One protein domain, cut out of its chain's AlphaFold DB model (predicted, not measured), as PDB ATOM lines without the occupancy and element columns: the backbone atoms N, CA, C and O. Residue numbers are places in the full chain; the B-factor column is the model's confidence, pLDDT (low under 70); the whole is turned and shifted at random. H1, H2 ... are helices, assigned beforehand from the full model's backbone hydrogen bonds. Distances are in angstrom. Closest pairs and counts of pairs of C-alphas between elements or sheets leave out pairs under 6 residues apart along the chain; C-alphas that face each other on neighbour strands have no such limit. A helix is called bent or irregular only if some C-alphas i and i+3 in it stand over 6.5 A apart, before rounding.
ATOM      1  N   LEU A   2     381.282 278.642 204.293       77.75
ATOM      2  CA  LEU A   2     380.202 277.691 203.943       77.75
ATOM      3  C   LEU A   2     380.389 277.056 202.552       77.75
ATOM      4  O   LEU A   2     380.285 275.843 202.410       77.75
ATOM      5  N   GLU A   3     380.734 277.852 201.539       80.56
ATOM      6  CA  GLU A   3     380.949 277.354 200.171       80.56
ATOM      7  C   GLU A   3     382.135 276.382 200.066       80.56
ATOM      8  O   GLU A   3     382.009 275.333 199.440       80.56
ATOM      9  N   GLN A   4     383.252 276.672 200.746       77.56
ATOM     10  CA  GLN A   4     384.416 275.774 200.825       77.56
ATOM     11  C   GLN A   4     384.060 274.451 201.508       77.56
ATOM     12  O   GLN A   4     384.438 273.384 201.029       77.56
ATOM     13  N   TYR A   5     383.268 274.498 202.584       77.06
ATOM     14  CA  TYR A   5     382.802 273.294 203.270       77.06
ATOM     15  C   TYR A   5     381.856 272.451 202.396       77.06
ATOM     16  O   TYR A   5     381.958 271.224 202.371       77.06
ATOM     17  N   LEU A   6     380.967 273.090 201.629       83.31
ATOM     18  CA  LEU A   6     380.093 272.406 200.668       83.31
ATOM     19  C   LEU A   6     380.872 271.833 199.474       83.31
ATOM     20  O   LEU A   6     380.510 270.767 198.971       83.31
ATOM     21  N   SER A   7     381.940 272.503 199.025       83.19
ATOM     22  CA  SER A   7     382.863 271.961 198.017       83.19
ATOM     23  C   SER A   7     383.572 270.723 198.551       83.19
ATOM     24  O   SER A   7     383.513 269.669 197.922       83.19
ATOM     25  N   TYR A   8     384.117 270.812 199.767       88.25
ATOM     26  CA  TYR A   8     384.738 269.687 200.459       88.25
ATOM     27  C   TYR A   8     383.798 268.485 200.561       88.25
ATOM     28  O   TYR A   8     384.189 267.381 200.202       88.25
ATOM     29  N   LYS A   9     382.539 268.673 200.983       85.69
ATOM     30  CA  LYS A   9     381.567 267.569 201.067       85.69
ATOM     31  C   LYS A   9     381.271 266.933 199.707       85.69
ATOM     32  O   LYS A   9     381.146 265.715 199.641       85.69
ATOM     33  N   ARG A  10     381.182 267.722 198.631       87.06
ATOM     34  CA  ARG A  10     380.987 267.195 197.269       87.06
ATOM     35  C   ARG A  10     382.183 266.382 196.794       87.06
ATOM     36  O   ARG A  10     382.003 265.269 196.314       87.06
ATOM     37  N   GLU A  11     383.383 266.936 196.931       86.69
ATOM     38  CA  GLU A  11     384.608 266.266 196.500       86.69
ATOM     39  C   GLU A  11     384.899 265.025 197.344       86.69
ATOM     40  O   GLU A  11     385.312 264.012 196.793       86.69
ATOM     41  N   LEU A  12     384.580 265.048 198.641       85.25
ATOM     42  CA  LEU A  12     384.688 263.881 199.513       85.25
ATOM     43  C   LEU A  12     383.769 262.739 199.060       85.25
ATOM     44  O   LEU A  12     384.205 261.597 199.029       85.25
ATOM     45  N   VAL A  13     382.526 263.027 198.660       84.00
ATOM     46  CA  VAL A  13     381.605 261.994 198.148       84.00
ATOM     47  C   VAL A  13     382.133 261.363 196.855       84.00
ATOM     48  O   VAL A  13     382.031 260.152 196.674       84.00
ATOM     49  N   LEU A  14     382.721 262.164 195.960       83.62
ATOM     50  CA  LEU A  14     383.371 261.647 194.750       83.62
ATOM     51  C   LEU A  14     384.594 260.791 195.101       83.62
ATOM     52  O   LEU A  14     384.772 259.714 194.540       83.62
ATOM     53  N   LEU A  15     385.383 261.239 196.078       82.25
ATOM     54  CA  LEU A  15     386.540 260.517 196.587       82.25
ATOM     55  C   LEU A  15     386.164 259.142 197.152       82.25
ATOM     56  O   LEU A  15     386.797 258.142 196.835       82.25
ATOM     57  N   GLU A  16     385.126 259.091 197.988       75.50
ATOM     58  CA  GLU A  16     384.654 257.870 198.650       75.50
ATOM     59  C   GLU A  16     384.021 256.874 197.677       75.50
ATOM     60  O   GLU A  16     384.049 255.670 197.925       75.50
ATOM     61  N   ARG A  17     383.482 257.356 196.552       76.50
ATOM     62  CA  ARG A  17     383.026 256.495 195.458       76.50
ATOM     63  C   ARG A  17     384.196 255.769 194.790       76.50
ATOM     64  O   ARG A  17     384.066 254.594 194.455       76.50
ATOM     65  N   ASP A  18     385.313 256.466 194.599       72.44
ATOM     66  CA  ASP A  18     386.473 255.961 193.856       72.44
ATOM     67  C   ASP A  18     387.472 255.199 194.768       72.44
ATOM     68  O   ASP A  18     388.277 254.403 194.284       72.44
ATOM     69  N   LEU A  19     387.378 255.380 196.094       67.38
ATOM     70  CA  LEU A  19     388.103 254.647 197.145       67.38
ATOM     71  C   LEU A  19     387.107 253.892 198.049       67.38
ATOM     72  O   LEU A  19     386.761 254.392 199.127       67.38
ATOM     73  N   PRO A  20     386.633 252.695 197.657       63.16
ATOM     74  CA  PRO A  20     385.716 251.928 198.492       63.16
ATOM     75  C   PRO A  20     386.362 251.593 199.844       63.16
ATOM     76  O   PRO A  20     387.562 251.330 199.934       63.16
ATOM     77  N   GLN A  21     385.553 251.588 200.907       62.12
ATOM     78  CA  GLN A  21     385.969 251.207 202.262       62.12
ATOM     79  C   GLN A  21     386.441 249.744 202.276       62.12
ATOM     80  O   GLN A  21     385.641 248.819 202.403       62.12
ATOM     81  N   MET A  22     387.747 249.533 202.120       65.31
ATOM     82  CA  MET A  22     388.370 248.216 202.228       65.31
ATOM     83  C   MET A  22     388.926 248.017 203.639       65.31
ATOM     84  O   MET A  22     389.543 248.917 204.205       65.31
ATOM     85  N   ALA A  23     388.785 246.808 204.185       68.19
ATOM     86  CA  ALA A  23     389.357 246.413 205.478       68.19
ATOM     87  C   ALA A  23     390.885 246.167 205.413       68.19
ATOM     88  O   ALA A  23     391.405 245.272 206.074       68.19
ATOM     89  N   SER A  24     391.603 246.932 204.585       83.25
ATOM     90  CA  SER A  24     393.061 246.885 204.455       83.25
ATOM     91  C   SER A  24     393.672 248.120 205.103       83.25
ATOM     92  O   SER A  24     393.251 249.244 204.837       83.25
ATOM     93  N   LEU A  25     394.706 247.907 205.915       83.38
ATOM     94  CA  LEU A  25     395.485 248.974 206.539       83.38
ATOM     95  C   LEU A  25     396.070 249.952 205.514       83.38
ATOM     96  O   LEU A  25     396.017 251.163 205.721       83.38
ATOM     97  N   ASP A  26     396.566 249.440 204.389       83.81
ATOM     98  CA  ASP A  26     397.126 250.274 203.324       83.81
ATOM     99  C   ASP A  26     396.044 251.100 202.631       83.81
ATOM    100  O   ASP A  26     396.247 252.285 202.373       83.81
ATOM    101  N   ALA A  27     394.858 250.521 202.423       84.62
ATOM    102  CA  ALA A  27     393.719 251.255 201.879       84.62
ATOM    103  C   ALA A  27     393.251 252.364 202.836       84.62
ATOM    104  O   ALA A  27     392.940 253.473 202.396       84.62
ATOM    105  N   MET A  28     393.247 252.102 204.149       85.94
ATOM    106  CA  MET A  28     392.912 253.110 205.156       85.94
ATOM    107  C   MET A  28     393.934 254.255 205.181       85.94
ATOM    108  O   MET A  28     393.530 255.417 205.205       85.94
ATOM    109  N   ARG A  29     395.241 253.952 205.114       86.56
ATOM    110  CA  ARG A  29     396.290 254.984 205.017       86.56
ATOM    111  C   ARG A  29     396.167 255.799 203.737       86.56
ATOM    112  O   ARG A  29     396.202 257.022 203.795       86.56
ATOM    113  N   GLN A  30     395.986 255.135 202.596       87.19
ATOM    114  CA  GLN A  30     395.833 255.808 201.312       87.19
ATOM    115  C   GLN A  30     394.627 256.751 201.331       87.19
ATOM    116  O   GLN A  30     394.745 257.904 200.918       87.19
ATOM    117  N   ARG A  31     393.484 256.297 201.856       87.19
ATOM    118  CA  ARG A  31     392.292 257.139 202.010       87.19
ATOM    119  C   ARG A  31     392.583 258.357 202.882       87.19
ATOM    120  O   ARG A  31     392.239 259.465 202.482       87.19
ATOM    121  N   GLU A  32     393.231 258.167 204.029       89.19
ATOM    122  CA  GLU A  32     393.591 259.266 204.929       89.19
ATOM    123  C   GLU A  32     394.491 260.296 204.227       89.19
ATOM    124  O   GLU A  32     394.168 261.482 204.220       89.19
ATOM    125  N   THR A  33     395.552 259.863 203.539       90.69
ATOM    126  CA  THR A  33     396.447 260.762 202.788       90.69
ATOM    127  C   THR A  33     395.706 261.562 201.716       90.69
ATOM    128  O   THR A  33     395.929 262.766 201.560       90.69
ATOM    129  N   VAL A  34     394.811 260.913 200.972       90.44
ATOM    130  CA  VAL A  34     394.062 261.569 199.896       90.44
ATOM    131  C   VAL A  34     393.069 262.592 200.464       90.44
ATOM    132  O   VAL A  34     392.964 263.701 199.939       90.44
ATOM    133  N   VAL A  35     392.392 262.270 201.570       91.31
ATOM    134  CA  VAL A  35     391.488 263.196 202.269       91.31
ATOM    135  C   VAL A  35     392.247 264.401 202.836       91.31
ATOM    136  O   VAL A  35     391.796 265.534 202.664       91.31
ATOM    137  N   GLN A  36     393.410 264.188 203.457       91.44
ATOM    138  CA  GLN A  36     394.263 265.272 203.961       91.44
ATOM    139  C   GLN A  36     394.735 266.193 202.830       91.44
ATOM    140  O   GLN A  36     394.645 267.415 202.938       91.44
ATOM    141  N   THR A  37     395.152 265.615 201.701       92.31
ATOM    142  CA  THR A  37     395.564 266.375 200.510       92.31
ATOM    143  C   THR A  37     394.414 267.216 199.953       92.31
ATOM    144  O   THR A  37     394.603 268.386 199.616       92.31
ATOM    145  N   LEU A  38     393.204 266.649 199.889       91.75
ATOM    146  CA  LEU A  38     392.004 267.375 199.471       91.75
ATOM    147  C   LEU A  38     391.732 268.573 200.394       91.75
ATOM    148  O   LEU A  38     391.461 269.673 199.916       91.75
ATOM    149  N   ARG A  39     391.844 268.385 201.711       92.75
ATOM    150  CA  ARG A  39     391.640 269.460 202.693       92.75
ATOM    151  C   ARG A  39     392.684 270.559 202.559       92.75
ATOM    152  O   ARG A  39     392.303 271.720 202.459       92.75
ATOM    153  N   ALA A  40     393.961 270.204 202.464       91.31
ATOM    154  CA  ALA A  40     395.052 271.163 202.295       91.31
ATOM    155  C   ALA A  40     394.947 271.973 200.986       91.31
ATOM    156  O   ALA A  40     395.478 273.075 200.890       91.31
ATOM    157  N   ARG A  41     394.249 271.445 199.970       92.62
ATOM    158  CA  ARG A  41     393.946 272.174 198.729       92.62
ATOM    159  C   ARG A  41     392.771 273.146 198.873       92.62
ATOM    160  O   ARG A  41     392.754 274.175 198.203       92.62
ATOM    161  N   LEU A  42     391.767 272.796 199.677       90.75
ATOM    162  CA  LEU A  42     390.511 273.547 199.797       90.75
ATOM    163  C   LEU A  42     390.514 274.585 200.924       90.75
ATOM    164  O   LEU A  42     389.744 275.548 200.868       90.75
ATOM    165  N   PHE A  43     391.351 274.388 201.939       89.44
ATOM    166  CA  PHE A  43     391.428 275.224 203.129       89.44
ATOM    167  C   PHE A  43     392.841 275.785 203.288       89.44
ATOM    168  O   PHE A  43     393.824 275.083 203.066       89.44
ATOM    169  N   ASP A  44     392.939 277.051 203.693       89.62
ATOM    170  CA  ASP A  44     394.203 277.621 204.155       89.62
ATOM    171  C   ASP A  44     394.695 276.912 205.430       89.62
ATOM    172  O   ASP A  44     393.949 276.186 206.089       89.62
ATOM    173  N   SER A  45     395.960 277.130 205.791       80.94
ATOM    174  CA  SER A  45     396.591 276.431 206.916       80.94
ATOM    175  C   SER A  45     395.890 276.665 208.259       80.94
ATOM    176  O   SER A  45     395.873 275.756 209.088       80.94
ATOM    177  N   GLU A  46     395.338 277.856 208.498       79.38
ATOM    178  CA  GLU A  46     394.673 278.188 209.762       79.38
ATOM    179  C   GLU A  46     393.332 277.452 209.857       79.38
ATOM    180  O   GLU A  46     393.060 276.743 210.829       79.38
ATOM    181  N   THR A  47     392.530 277.530 208.796       82.31
ATOM    182  CA  THR A  47     391.240 276.849 208.697       82.31
ATOM    183  C   THR A  47     391.401 275.329 208.682       82.31
ATOM    184  O   THR A  47     390.641 274.620 209.347       82.31
ATOM    185  N   HIS A  48     392.401 274.803 207.967       84.19
ATOM    186  CA  HIS A  48     392.703 273.371 207.925       84.19
ATOM    187  C   HIS A  48     393.050 272.855 209.322       84.19
ATOM    188  O   HIS A  48     392.453 271.875 209.782       84.19
ATOM    189  N   GLN A  49     393.923 273.569 210.042       74.19
ATOM    190  CA  GLN A  49     394.232 273.218 211.420       74.19
ATOM    191  C   GLN A  49     392.989 273.252 212.309       74.19
ATOM    192  O   GLN A  49     392.713 272.263 213.002       74.19
ATOM    193  N   ALA A  50     392.232 274.351 212.287       71.56
ATOM    194  CA  ALA A  50     391.063 274.538 213.140       71.56
ATOM    195  C   ALA A  50     390.020 273.425 212.938       71.56
ATOM    196  O   ALA A  50     389.550 272.831 213.908       71.56
ATOM    197  N   PHE A  51     389.718 273.073 211.686       75.12
ATOM    198  CA  PHE A  51     388.654 272.120 211.371       75.12
ATOM    199  C   PHE A  51     389.088 270.653 211.460       75.12
ATOM    200  O   PHE A  51     388.293 269.821 211.900       75.12
ATOM    201  N   PHE A  52     390.319 270.317 211.059       81.06
ATOM    202  CA  PHE A  52     390.666 268.925 210.745       81.06
ATOM    203  C   PHE A  52     391.815 268.341 211.560       81.06
ATOM    204  O   PHE A  52     391.850 267.123 211.719       81.06
ATOM    205  N   ALA A  53     392.695 269.151 212.163       71.44
ATOM    206  CA  ALA A  53     393.880 268.578 212.819       71.44
ATOM    207  C   ALA A  53     393.536 267.618 213.975       71.44
ATOM    208  O   ALA A  53     394.295 266.697 214.256       71.44
ATOM    209  N   ARG A  54     392.379 267.793 214.632       66.31
ATOM    210  CA  ARG A  54     391.890 266.851 215.653       66.31
ATOM    211  C   ARG A  54     391.606 265.467 215.067       66.31
ATOM    212  O   ARG A  54     392.004 264.466 215.651       66.31
ATOM    213  N   GLU A  55     390.883 265.418 213.953       74.69
ATOM    214  CA  GLU A  55     390.523 264.161 213.293       74.69
ATOM    215  C   GLU A  55     391.761 263.506 212.671       74.69
ATOM    216  O   GLU A  55     391.993 262.321 212.878       74.69
ATOM    217  N   GLU A  56     392.604 264.288 211.998       82.75
ATOM    218  CA  GLU A  56     393.819 263.794 211.339       82.75
ATOM    219  C   GLU A  56     394.852 263.284 212.352       82.75
ATOM    220  O   GLU A  56     395.461 262.232 212.154       82.75
ATOM    221  N   GLY A  57     395.004 263.972 213.492       75.88
ATOM    222  CA  GLY A  57     395.826 263.501 214.605       75.88
ATOM    223  C   GLY A  57     395.331 262.166 215.165       75.88
ATOM    224  O   GLY A  57     396.119 261.237 215.344       75.88
ATOM    225  N   TYR A  58     394.017 262.033 215.371       73.88
ATOM    226  CA  TYR A  58     393.402 260.790 215.840       73.88
ATOM    227  C   TYR A  58     393.576 259.633 214.846       73.88
ATOM    228  O   TYR A  58     393.974 258.527 215.235       73.88
ATOM    229  N   ASN A  59     393.310 259.884 213.563       80.44
ATOM    230  CA  ASN A  59     393.420 258.883 212.507       80.44
ATOM    231  C   ASN A  59     394.865 258.402 212.366       80.44
ATOM    232  O   ASN A  59     395.097 257.195 212.326       80.44
ATOM    233  N   ARG A  60     395.841 259.316 212.386       83.06
ATOM    234  CA  ARG A  60     397.271 258.986 212.317       83.06
ATOM    235  C   ARG A  60     397.702 258.041 213.438       83.06
ATOM    236  O   ARG A  60     398.230 256.971 213.154       83.06
ATOM    237  N   VAL A  61     397.411 258.380 214.694       79.12
ATOM    238  CA  VAL A  61     397.780 257.541 215.852       79.12
ATOM    239  C   VAL A  61     397.099 256.173 215.783       79.12
ATOM    240  O   VAL A  61     397.714 255.145 216.077       79.12
ATOM    241  N   THR A  62     395.831 256.142 215.372       80.25
ATOM    242  CA  THR A  62     395.071 254.896 215.215       80.25
ATOM    243  C   THR A  62     395.692 254.006 214.139       80.25
ATOM    244  O   THR A  62     395.917 252.817 214.373       80.25
ATOM    245  N   LEU A  63     396.025 254.579 212.980       85.94
ATOM    246  CA  LEU A  63     396.652 253.864 211.872       85.94
ATOM    247  C   LEU A  63     398.054 253.371 212.233       85.94
ATOM    248  O   LEU A  63     398.378 252.227 211.922       85.94
ATOM    249  N   GLU A  64     398.870 254.165 212.927       84.50
ATOM    250  CA  GLU A  64     400.198 253.743 213.393       84.50
ATOM    251  C   GLU A  64     400.115 252.604 214.415       84.50
ATOM    252  O   GLU A  64     400.845 251.619 214.314       84.50
ATOM    253  N   ARG A  65     399.167 252.659 215.354       83.56
ATOM    254  CA  ARG A  65     398.951 251.558 216.303       83.56
ATOM    255  C   ARG A  65     398.536 250.271 215.591       83.56
ATOM    256  O   ARG A  65     399.071 249.206 215.893       83.56
ATOM    257  N   LEU A  66     397.590 250.359 214.655       84.56
ATOM    258  CA  LEU A  66     397.154 249.210 213.861       84.56
ATOM    259  C   LEU A  66     398.305 248.672 212.999       84.56
ATOM    260  O   LEU A  66     398.479 247.461 212.913       84.56
ATOM    261  N   THR A  67     399.129 249.556 212.435       88.81
ATOM    262  CA  THR A  67     400.348 249.191 211.700       88.81
ATOM    263  C   THR A  67     401.236 248.290 212.540       88.81
ATOM    264  O   THR A  67     401.535 247.178 212.124       88.81
ATOM    265  N   ILE A  68     401.593 248.741 213.743       82.69
ATOM    266  CA  ILE A  68     402.454 247.981 214.652       82.69
ATOM    267  C   ILE A  68     401.794 246.645 215.024       82.69
ATOM    268  O   ILE A  68     402.440 245.601 215.038       82.69
ATOM    269  N   GLN A  69     400.487 246.651 215.296       80.69
ATOM    270  CA  GLN A  69     399.762 245.451 215.712       80.69
ATOM    271  C   GLN A  69     399.738 244.364 214.626       80.69
ATOM    272  O   GLN A  69     399.937 243.183 214.938       80.69
ATOM    273  N   TYR A  70     399.499 244.754 213.372       82.75
ATOM    274  CA  TYR A  70     399.326 243.842 212.239       82.75
ATOM    275  C   TYR A  70     400.604 243.605 211.425       82.75
ATOM    276  O   TYR A  70     400.575 242.812 210.485       82.75
ATOM    277  N   ASP A  71     401.728 244.221 211.792       85.25
ATOM    278  CA  ASP A  71     403.012 243.941 211.156       85.25
ATOM    279  C   ASP A  71     403.443 242.491 211.434       85.25
ATOM    280  O   ASP A  71     403.655 242.092 212.581       85.25
ATOM    281  N   SER A  72     403.528 241.673 210.386       88.06
ATOM    282  CA  SER A  72     403.938 240.265 210.493       88.06
ATOM    283  C   SER A  72     405.455 240.086 210.578       88.06
ATOM    284  O   SER A  72     405.916 238.996 210.908       88.06
ATOM    285  N   THR A  73     406.224 241.144 210.313       92.00
ATOM    286  CA  THR A  73     407.691 241.136 210.374       92.00
ATOM    287  C   THR A  73     408.226 241.422 211.775       92.00
ATOM    288  O   THR A  73     409.382 241.119 212.053       92.00
ATOM    289  N   MET A  74     407.385 241.958 212.666       82.81
ATOM    290  CA  MET A  74     407.752 242.297 214.040       82.81
ATOM    291  C   MET A  74     407.397 241.176 215.024       82.81
ATOM    292  O   MET A  74     406.262 240.684 215.055       82.81
ATOM    293  N   SER A  75     408.343 240.844 215.898       80.56
ATOM    294  CA  SER A  75     408.117 240.027 217.097       80.56
ATOM    295  C   SER A  75     407.207 240.731 218.115       80.56
ATOM    296  O   SER A  75     406.946 241.935 218.033       80.56
ATOM    297  N   ALA A  76     406.710 239.986 219.106       66.50
ATOM    298  CA  ALA A  76     405.873 240.552 220.165       66.50
ATOM    299  C   ALA A  76     406.623 241.627 220.975       66.50
ATOM    300  O   ALA A  76     406.048 242.659 221.329       66.50
ATOM    301  N   GLU A  77     407.915 241.413 221.212       63.94
ATOM    302  CA  GLU A  77     408.808 242.327 221.916       63.94
ATOM    303  C   GLU A  77     409.029 243.620 221.118       63.94
ATOM    304  O   GLU A  77     408.881 244.718 221.660       63.94
ATOM    305  N   GLU A  78     409.309 243.512 219.817       63.28
ATOM    306  CA  GLU A  78     409.481 244.672 218.934       63.28
ATOM    307  C   GLU A  78     408.196 245.497 218.827       63.28
ATOM    308  O   GLU A  78     408.246 246.732 218.848       63.28
ATOM    309  N   LYS A  79     407.031 244.837 218.774       63.66
ATOM    310  CA  LYS A  79     405.729 245.518 218.808       63.66
ATOM    311  C   LYS A  79     405.527 246.277 220.113       63.66
ATOM    312  O   LYS A  79     405.072 247.418 220.076       63.66
ATOM    313  N   GLY A  80     405.898 245.684 221.248       59.88
ATOM    314  CA  GLY A  80     405.854 246.350 222.553       59.88
ATOM    315  C   GLY A  80     406.673 247.641 222.566       59.88
ATOM    316  O   GLY A  80     406.143 248.709 222.876       59.88
ATOM    317  N   VAL A  81     407.931 247.570 222.120       69.31
ATOM    318  CA  VAL A  81     408.828 248.737 222.035       69.31
ATOM    319  C   VAL A  81     408.281 249.812 221.091       69.31
ATOM    320  O   VAL A  81     408.339 251.002 221.408       69.31
ATOM    321  N   ALA A  82     407.729 249.426 219.939       71.62
ATOM    322  CA  ALA A  82     407.160 250.377 218.989       71.62
ATOM    323  C   ALA A  82     405.888 251.055 219.524       71.62
ATOM    324  O   ALA A  82     405.738 252.268 219.369       71.62
ATOM    325  N   VAL A  83     405.009 250.314 220.209       71.31
ATOM    326  CA  VAL A  83     403.832 250.888 220.883       71.31
ATOM    327  C   VAL A  83     404.250 251.851 221.993       71.31
ATOM    328  O   VAL A  83     403.636 252.908 222.142       71.31
ATOM    329  N   ASP A  84     405.295 251.531 222.755       65.50
ATOM    330  CA  ASP A  84     405.795 252.417 223.807       65.50
ATOM    331  C   ASP A  84     406.454 253.678 223.236       65.50
ATOM    332  O   ASP A  84     406.235 254.770 223.762       65.50
ATOM    333  N   ARG A  85     407.178 253.575 222.113       77.06
ATOM    334  CA  ARG A  85     407.709 254.743 221.393       77.06
ATOM    335  C   ARG A  85     406.587 255.631 220.855       77.06
ATOM    336  O   ARG A  85     406.650 256.843 221.037       77.06
ATOM    337  N   LEU A  86     405.552 255.040 220.258       77.50
ATOM    338  CA  LEU A  86     404.351 255.760 219.824       77.50
ATOM    339  C   LEU A  86     403.665 256.451 221.012       77.50
ATOM    340  O   LEU A  86     403.251 257.603 220.936       77.50
ATOM    341  N   ARG A  87     403.595 255.781 222.165       68.62
ATOM    342  CA  ARG A  87     403.069 256.383 223.395       68.62
ATOM    343  C   ARG A  87     403.947 257.527 223.911       68.62
ATOM    344  O   ARG A  87     403.418 258.440 224.537       68.62
ATOM    345  N   ALA A  88     405.254 257.482 223.671       67.00
ATOM    346  CA  ALA A  88     406.206 258.510 224.078       67.00
ATOM    347  C   ALA A  88     406.256 259.726 223.137       67.00
ATOM    348  O   ALA A  88     406.677 260.787 223.588       67.00
ATOM    349  N   SER A  89     405.813 259.614 221.878       69.75
ATOM    350  CA  SER A  89     405.645 260.760 220.965       69.75
ATOM    351  C   SER A  89     404.315 261.495 221.174       69.75
ATOM    352  O   SER A  89     404.224 262.705 220.984       69.75
ATOM    353  N   LEU A  90     403.297 260.785 221.660       68.25
ATOM    354  CA  LEU A  90     401.989 261.336 222.013       68.25
ATOM    355  C   LEU A  90     401.958 262.456 223.079       68.25
ATOM    356  O   LEU A  90     401.043 263.262 222.995       68.25
ATOM    357  N   PRO A  91     402.844 262.585 224.090       65.31
ATOM    358  CA  PRO A  91     402.674 263.555 225.175       65.31
ATOM    359  C   PRO A  91     402.666 265.018 224.729       65.31
ATOM    360  O   PRO A  91     401.948 265.817 225.327       65.31
ATOM    361  N   GLU A  92     403.448 265.381 223.712       63.88
ATOM    362  CA  GLU A  92     403.490 266.752 223.192       63.88
ATOM    363  C   GLU A  92     402.278 267.040 222.298       63.88
ATOM    364  O   GLU A  92     401.575 268.031 222.501       63.88
ATOM    365  N   GLU A  93     401.943 266.118 221.395       65.25
ATOM    366  CA  GLU A  93     400.740 266.228 220.565       65.25
ATOM    367  C   GLU A  93     399.462 266.233 221.417       65.25
ATOM    368  O   GLU A  93     398.568 267.050 221.209       65.25
ATOM    369  N   LEU A  94     399.385 265.386 222.449       69.06
ATOM    370  CA  LEU A  94     398.284 265.361 223.413       69.06
ATOM    371  C   LEU A  94     398.171 266.670 224.189       69.06
ATOM    372  O   LEU A  94     397.051 267.081 224.501       69.06
ATOM    373  N   GLN A  95     399.287 267.326 224.518       66.75
ATOM    374  CA  GLN A  95     399.267 268.637 225.169       66.75
ATOM    375  C   GLN A  95     398.700 269.702 224.232       66.75
ATOM    376  O   GLN A  95     397.777 270.411 224.632       66.75
ATOM    377  N   GLN A  96     399.165 269.762 222.981       67.25
ATOM    378  CA  GLN A  96     398.648 270.703 221.983       67.25
ATOM    379  C   GLN A  96     397.156 270.463 221.695       67.25
ATOM    380  O   GLN A  96     396.356 271.399 221.709       67.25
ATOM    381  N   HIS A  97     396.747 269.205 221.526       68.44
ATOM    382  CA  HIS A  97     395.345 268.843 221.315       68.44
ATOM    383  C   HIS A  97     394.469 269.126 222.541       68.44
ATOM    384  O   HIS A  97     393.340 269.589 222.385       68.44
ATOM    385  N   THR A  98     394.974 268.891 223.758       69.75
ATOM    386  CA  THR A  98     394.252 269.242 224.991       69.75
ATOM    387  C   THR A  98     394.068 270.754 225.091       69.75
ATOM    388  O   THR A  98     392.947 271.202 225.316       69.75
ATOM    389  N   ALA A  99     395.135 271.534 224.896       68.69
ATOM    390  CA  ALA A  99     395.089 272.994 224.965       68.69
ATOM    391  C   ALA A  99     394.097 273.574 223.949       68.69
ATOM    392  O   ALA A  99     393.315 274.466 224.276       68.69
ATOM    393  N   ARG A 100     394.058 273.010 222.737       68.25
ATOM    394  CA  ARG A 100     393.106 273.433 221.711       68.25
ATOM    395  C   ARG A 100     391.663 273.071 222.051       68.25
ATOM    396  O   ARG A 100     390.787 273.912 221.915       68.25
ATOM    397  N   LEU A 101     391.410 271.861 222.552       69.50
ATOM    398  CA  LEU A 101     390.074 271.469 223.015       69.50
ATOM    399  C   LEU A 101     389.592 272.345 224.177       69.50
ATOM    400  O   LEU A 101     388.421 272.706 224.223       69.50
ATOM    401  N   GLN A 102     390.485 272.718 225.093       72.12
ATOM    402  CA  GLN A 102     390.168 273.664 226.162       72.12
ATOM    403  C   GLN A 102     389.822 275.050 225.602       72.12
ATOM    404  O   GLN A 102     388.843 275.646 226.046       72.12
ATOM    405  N   ALA A 103     390.562 275.532 224.597       69.81
ATOM    406  CA  ALA A 103     390.250 276.781 223.898       69.81
ATOM    407  C   ALA A 103     388.910 276.721 223.134       69.81
ATOM    408  O   ALA A 103     388.179 277.706 223.089       69.81
ATOM    409  N   GLU A 104     388.550 275.553 222.595       73.81
ATOM    410  CA  GLU A 104     387.256 275.265 221.957       73.81
ATOM    411  C   GLU A 104     386.106 275.063 222.977       73.81
ATOM    412  O   GLU A 104     384.965 274.822 222.583       73.81
ATOM    413  N   GLY A 105     386.372 275.153 224.288       76.12
ATOM    414  CA  GLY A 105     385.363 275.018 225.345       76.12
ATOM    415  C   GLY A 105     384.968 273.575 225.675       76.12
ATOM    416  O   GLY A 105     383.909 273.343 226.265       76.12
ATOM    417  N   ALA A 106     385.789 272.589 225.306       78.00
ATOM    418  CA  ALA A 106     385.529 271.189 225.613       78.00
ATOM    419  C   ALA A 106     385.528 270.929 227.128       78.00
ATOM    420  O   ALA A 106     386.395 271.382 227.879       78.00
ATOM    421  N   SER A 107     384.569 270.120 227.573       80.00
ATOM    422  CA  SER A 107     384.486 269.660 228.958       80.00
ATOM    423  C   SER A 107     385.630 268.700 229.312       80.00
ATOM    424  O   SER A 107     386.160 267.976 228.465       80.00
ATOM    425  N   ALA A 108     385.955 268.609 230.604       78.62
ATOM    426  CA  ALA A 108     386.952 267.664 231.112       78.62
ATOM    427  C   ALA A 108     386.640 266.200 230.729       78.62
ATOM    428  O   ALA A 108     387.550 265.420 230.452       78.62
ATOM    429  N   ALA A 109     385.355 265.836 230.645       80.62
ATOM    430  CA  ALA A 109     384.925 264.505 230.223       80.62
ATOM    431  C   ALA A 109     385.273 264.209 228.753       80.62
ATOM    432  O   ALA A 109     385.724 263.107 228.444       80.62
ATOM    433  N   GLN A 110     385.128 265.192 227.858       75.81
ATOM    434  CA  GLN A 110     385.485 265.049 226.441       75.81
ATOM    435  C   GLN A 110     387.000 264.910 226.251       75.81
ATOM    436  O   GLN A 110     387.451 264.065 225.479       75.81
ATOM    437  N   ILE A 111     387.791 265.682 227.004       76.94
ATOM    438  CA  ILE A 111     389.258 265.579 227.002       76.94
ATOM    439  C   ILE A 111     389.693 264.192 227.493       76.94
ATOM    440  O   ILE A 111     390.547 263.552 226.879       76.94
ATOM    441  N   ARG A 112     389.071 263.695 228.567       80.88
ATOM    442  CA  ARG A 112     389.335 262.358 229.105       80.88
ATOM    443  C   ARG A 112     388.982 261.259 228.109       80.88
ATOM    444  O   ARG A 112     389.807 260.383 227.880       80.88
ATOM    445  N   GLN A 113     387.799 261.305 227.497       77.50
ATOM    446  CA  GLN A 113     387.383 260.312 226.503       77.50
ATOM    447  C   GLN A 113     388.355 260.262 225.317       77.50
ATOM    448  O   GLN A 113     388.782 259.179 224.924       77.50
ATOM    449  N   MET A 114     388.761 261.422 224.798       78.25
ATOM    450  CA  MET A 114     389.760 261.513 223.730       78.25
ATOM    451  C   MET A 114     391.088 260.861 224.146       78.25
ATOM    452  O   MET A 114     391.613 260.008 223.430       78.25
ATOM    453  N   ARG A 115     391.599 261.180 225.341       74.25
ATOM    454  CA  ARG A 115     392.841 260.581 225.859       74.25
ATOM    455  C   ARG A 115     392.712 259.067 226.017       74.25
ATOM    456  O   ARG A 115     393.620 258.336 225.628       74.25
ATOM    457  N   GLN A 116     391.567 258.581 226.496       74.38
ATOM    458  CA  GLN A 116     391.310 257.146 226.636       74.38
ATOM    459  C   GLN A 116     391.340 256.422 225.294       74.38
ATOM    460  O   GLN A 116     391.878 255.320 225.225       74.38
ATOM    461  N   GLN A 117     390.818 257.035 224.231       67.12
ATOM    462  CA  GLN A 117     390.865 256.446 222.893       67.12
ATOM    463  C   GLN A 117     392.298 256.391 222.336       67.12
ATOM    464  O   GLN A 117     392.655 255.420 221.674       67.12
ATOM    465  N   LEU A 118     393.140 257.385 222.640       64.94
ATOM    466  CA  LEU A 118     394.513 257.458 222.121       64.94
ATOM    467  C   LEU A 118     395.509 256.588 222.897       64.94
ATOM    468  O   LEU A 118     396.329 255.884 222.298       64.94
ATOM    469  N   VAL A 119     395.455 256.626 224.231       66.12
ATOM    470  CA  VAL A 119     396.464 255.988 225.094       66.12
ATOM    471  C   VAL A 119     395.919 254.875 225.987       66.12
ATOM    472  O   VAL A 119     396.709 254.139 226.578       66.12
ATOM    473  N   GLY A 120     394.599 254.696 226.049       60.28
ATOM    474  CA  GLY A 120     393.937 253.765 226.960       60.28
ATOM    475  C   GLY A 120     393.630 254.381 228.329       60.28
ATOM    476  O   GLY A 120     394.135 255.446 228.697       60.28
TER     477      GLY A 120
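What this domain is: This is residues 2 to 120 of the 195 residues of the protein "Lipase chaperone" of Pseudomonas oleovorans (UniProt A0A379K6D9). Bent H4 ends a stepped row in which H4a, H3, H2 and H1 stand side by side, each against its neighbour; H4b turns off and H5 folds back along it. The 119 printed residues, all helix by class, have five named helices, H1 to H5, only just compact, close to loose: radius of gyration of the C-alphas 16.3 A, spans 49 by 37 by 22 A.

How they stand to each other: Start at H4, residues 76 to 103, assigned as one helix by its hydrogen bonds but bent, C-alphas 89 and 92 being 6.7 A apart; arms H4a, 76 to 89, and H4b, 92 to 103, stand at a steep tilt of 45 degrees. The hub H3, residues 45 to 70, irregular with C-alphas 51 and 54 7.5 A apart, forms a hairpin with H4a; the closest C-alphas, of Ile 68 and Lys 79, are 5.8 A apart. H2, residues 25 to 42, forms a hairpin with H3, at a shallow tilt of 8 degrees; the closest C-alphas, of Ala 40 and His 48, are 6.5 A apart. H1, residues 2 to 18, touches residues 35 to 42 of H2 alone, as a hairpin. H5, residues 108 to 119, only just touches H4b, with 3 pairs of C-alphas within 8 A, as a hairpin. H3, H4b and H5 form an up-and-down bundle, each running against the one before. Every O i to N i+4 pair is within hydrogen-bond range except in H3, 20 of 22.

Where its parts are: Find C-alpha 2 at (380.202, 277.691, 203.943), where H1 begins; H3 runs 33.1 A, and H5 ends at C-alpha 119, (396.464, 255.988, 225.094).

The domain as a whole: The printed part has no cut and no long link; pLDDT is under 70 in 33 residues, among them 87 to 101.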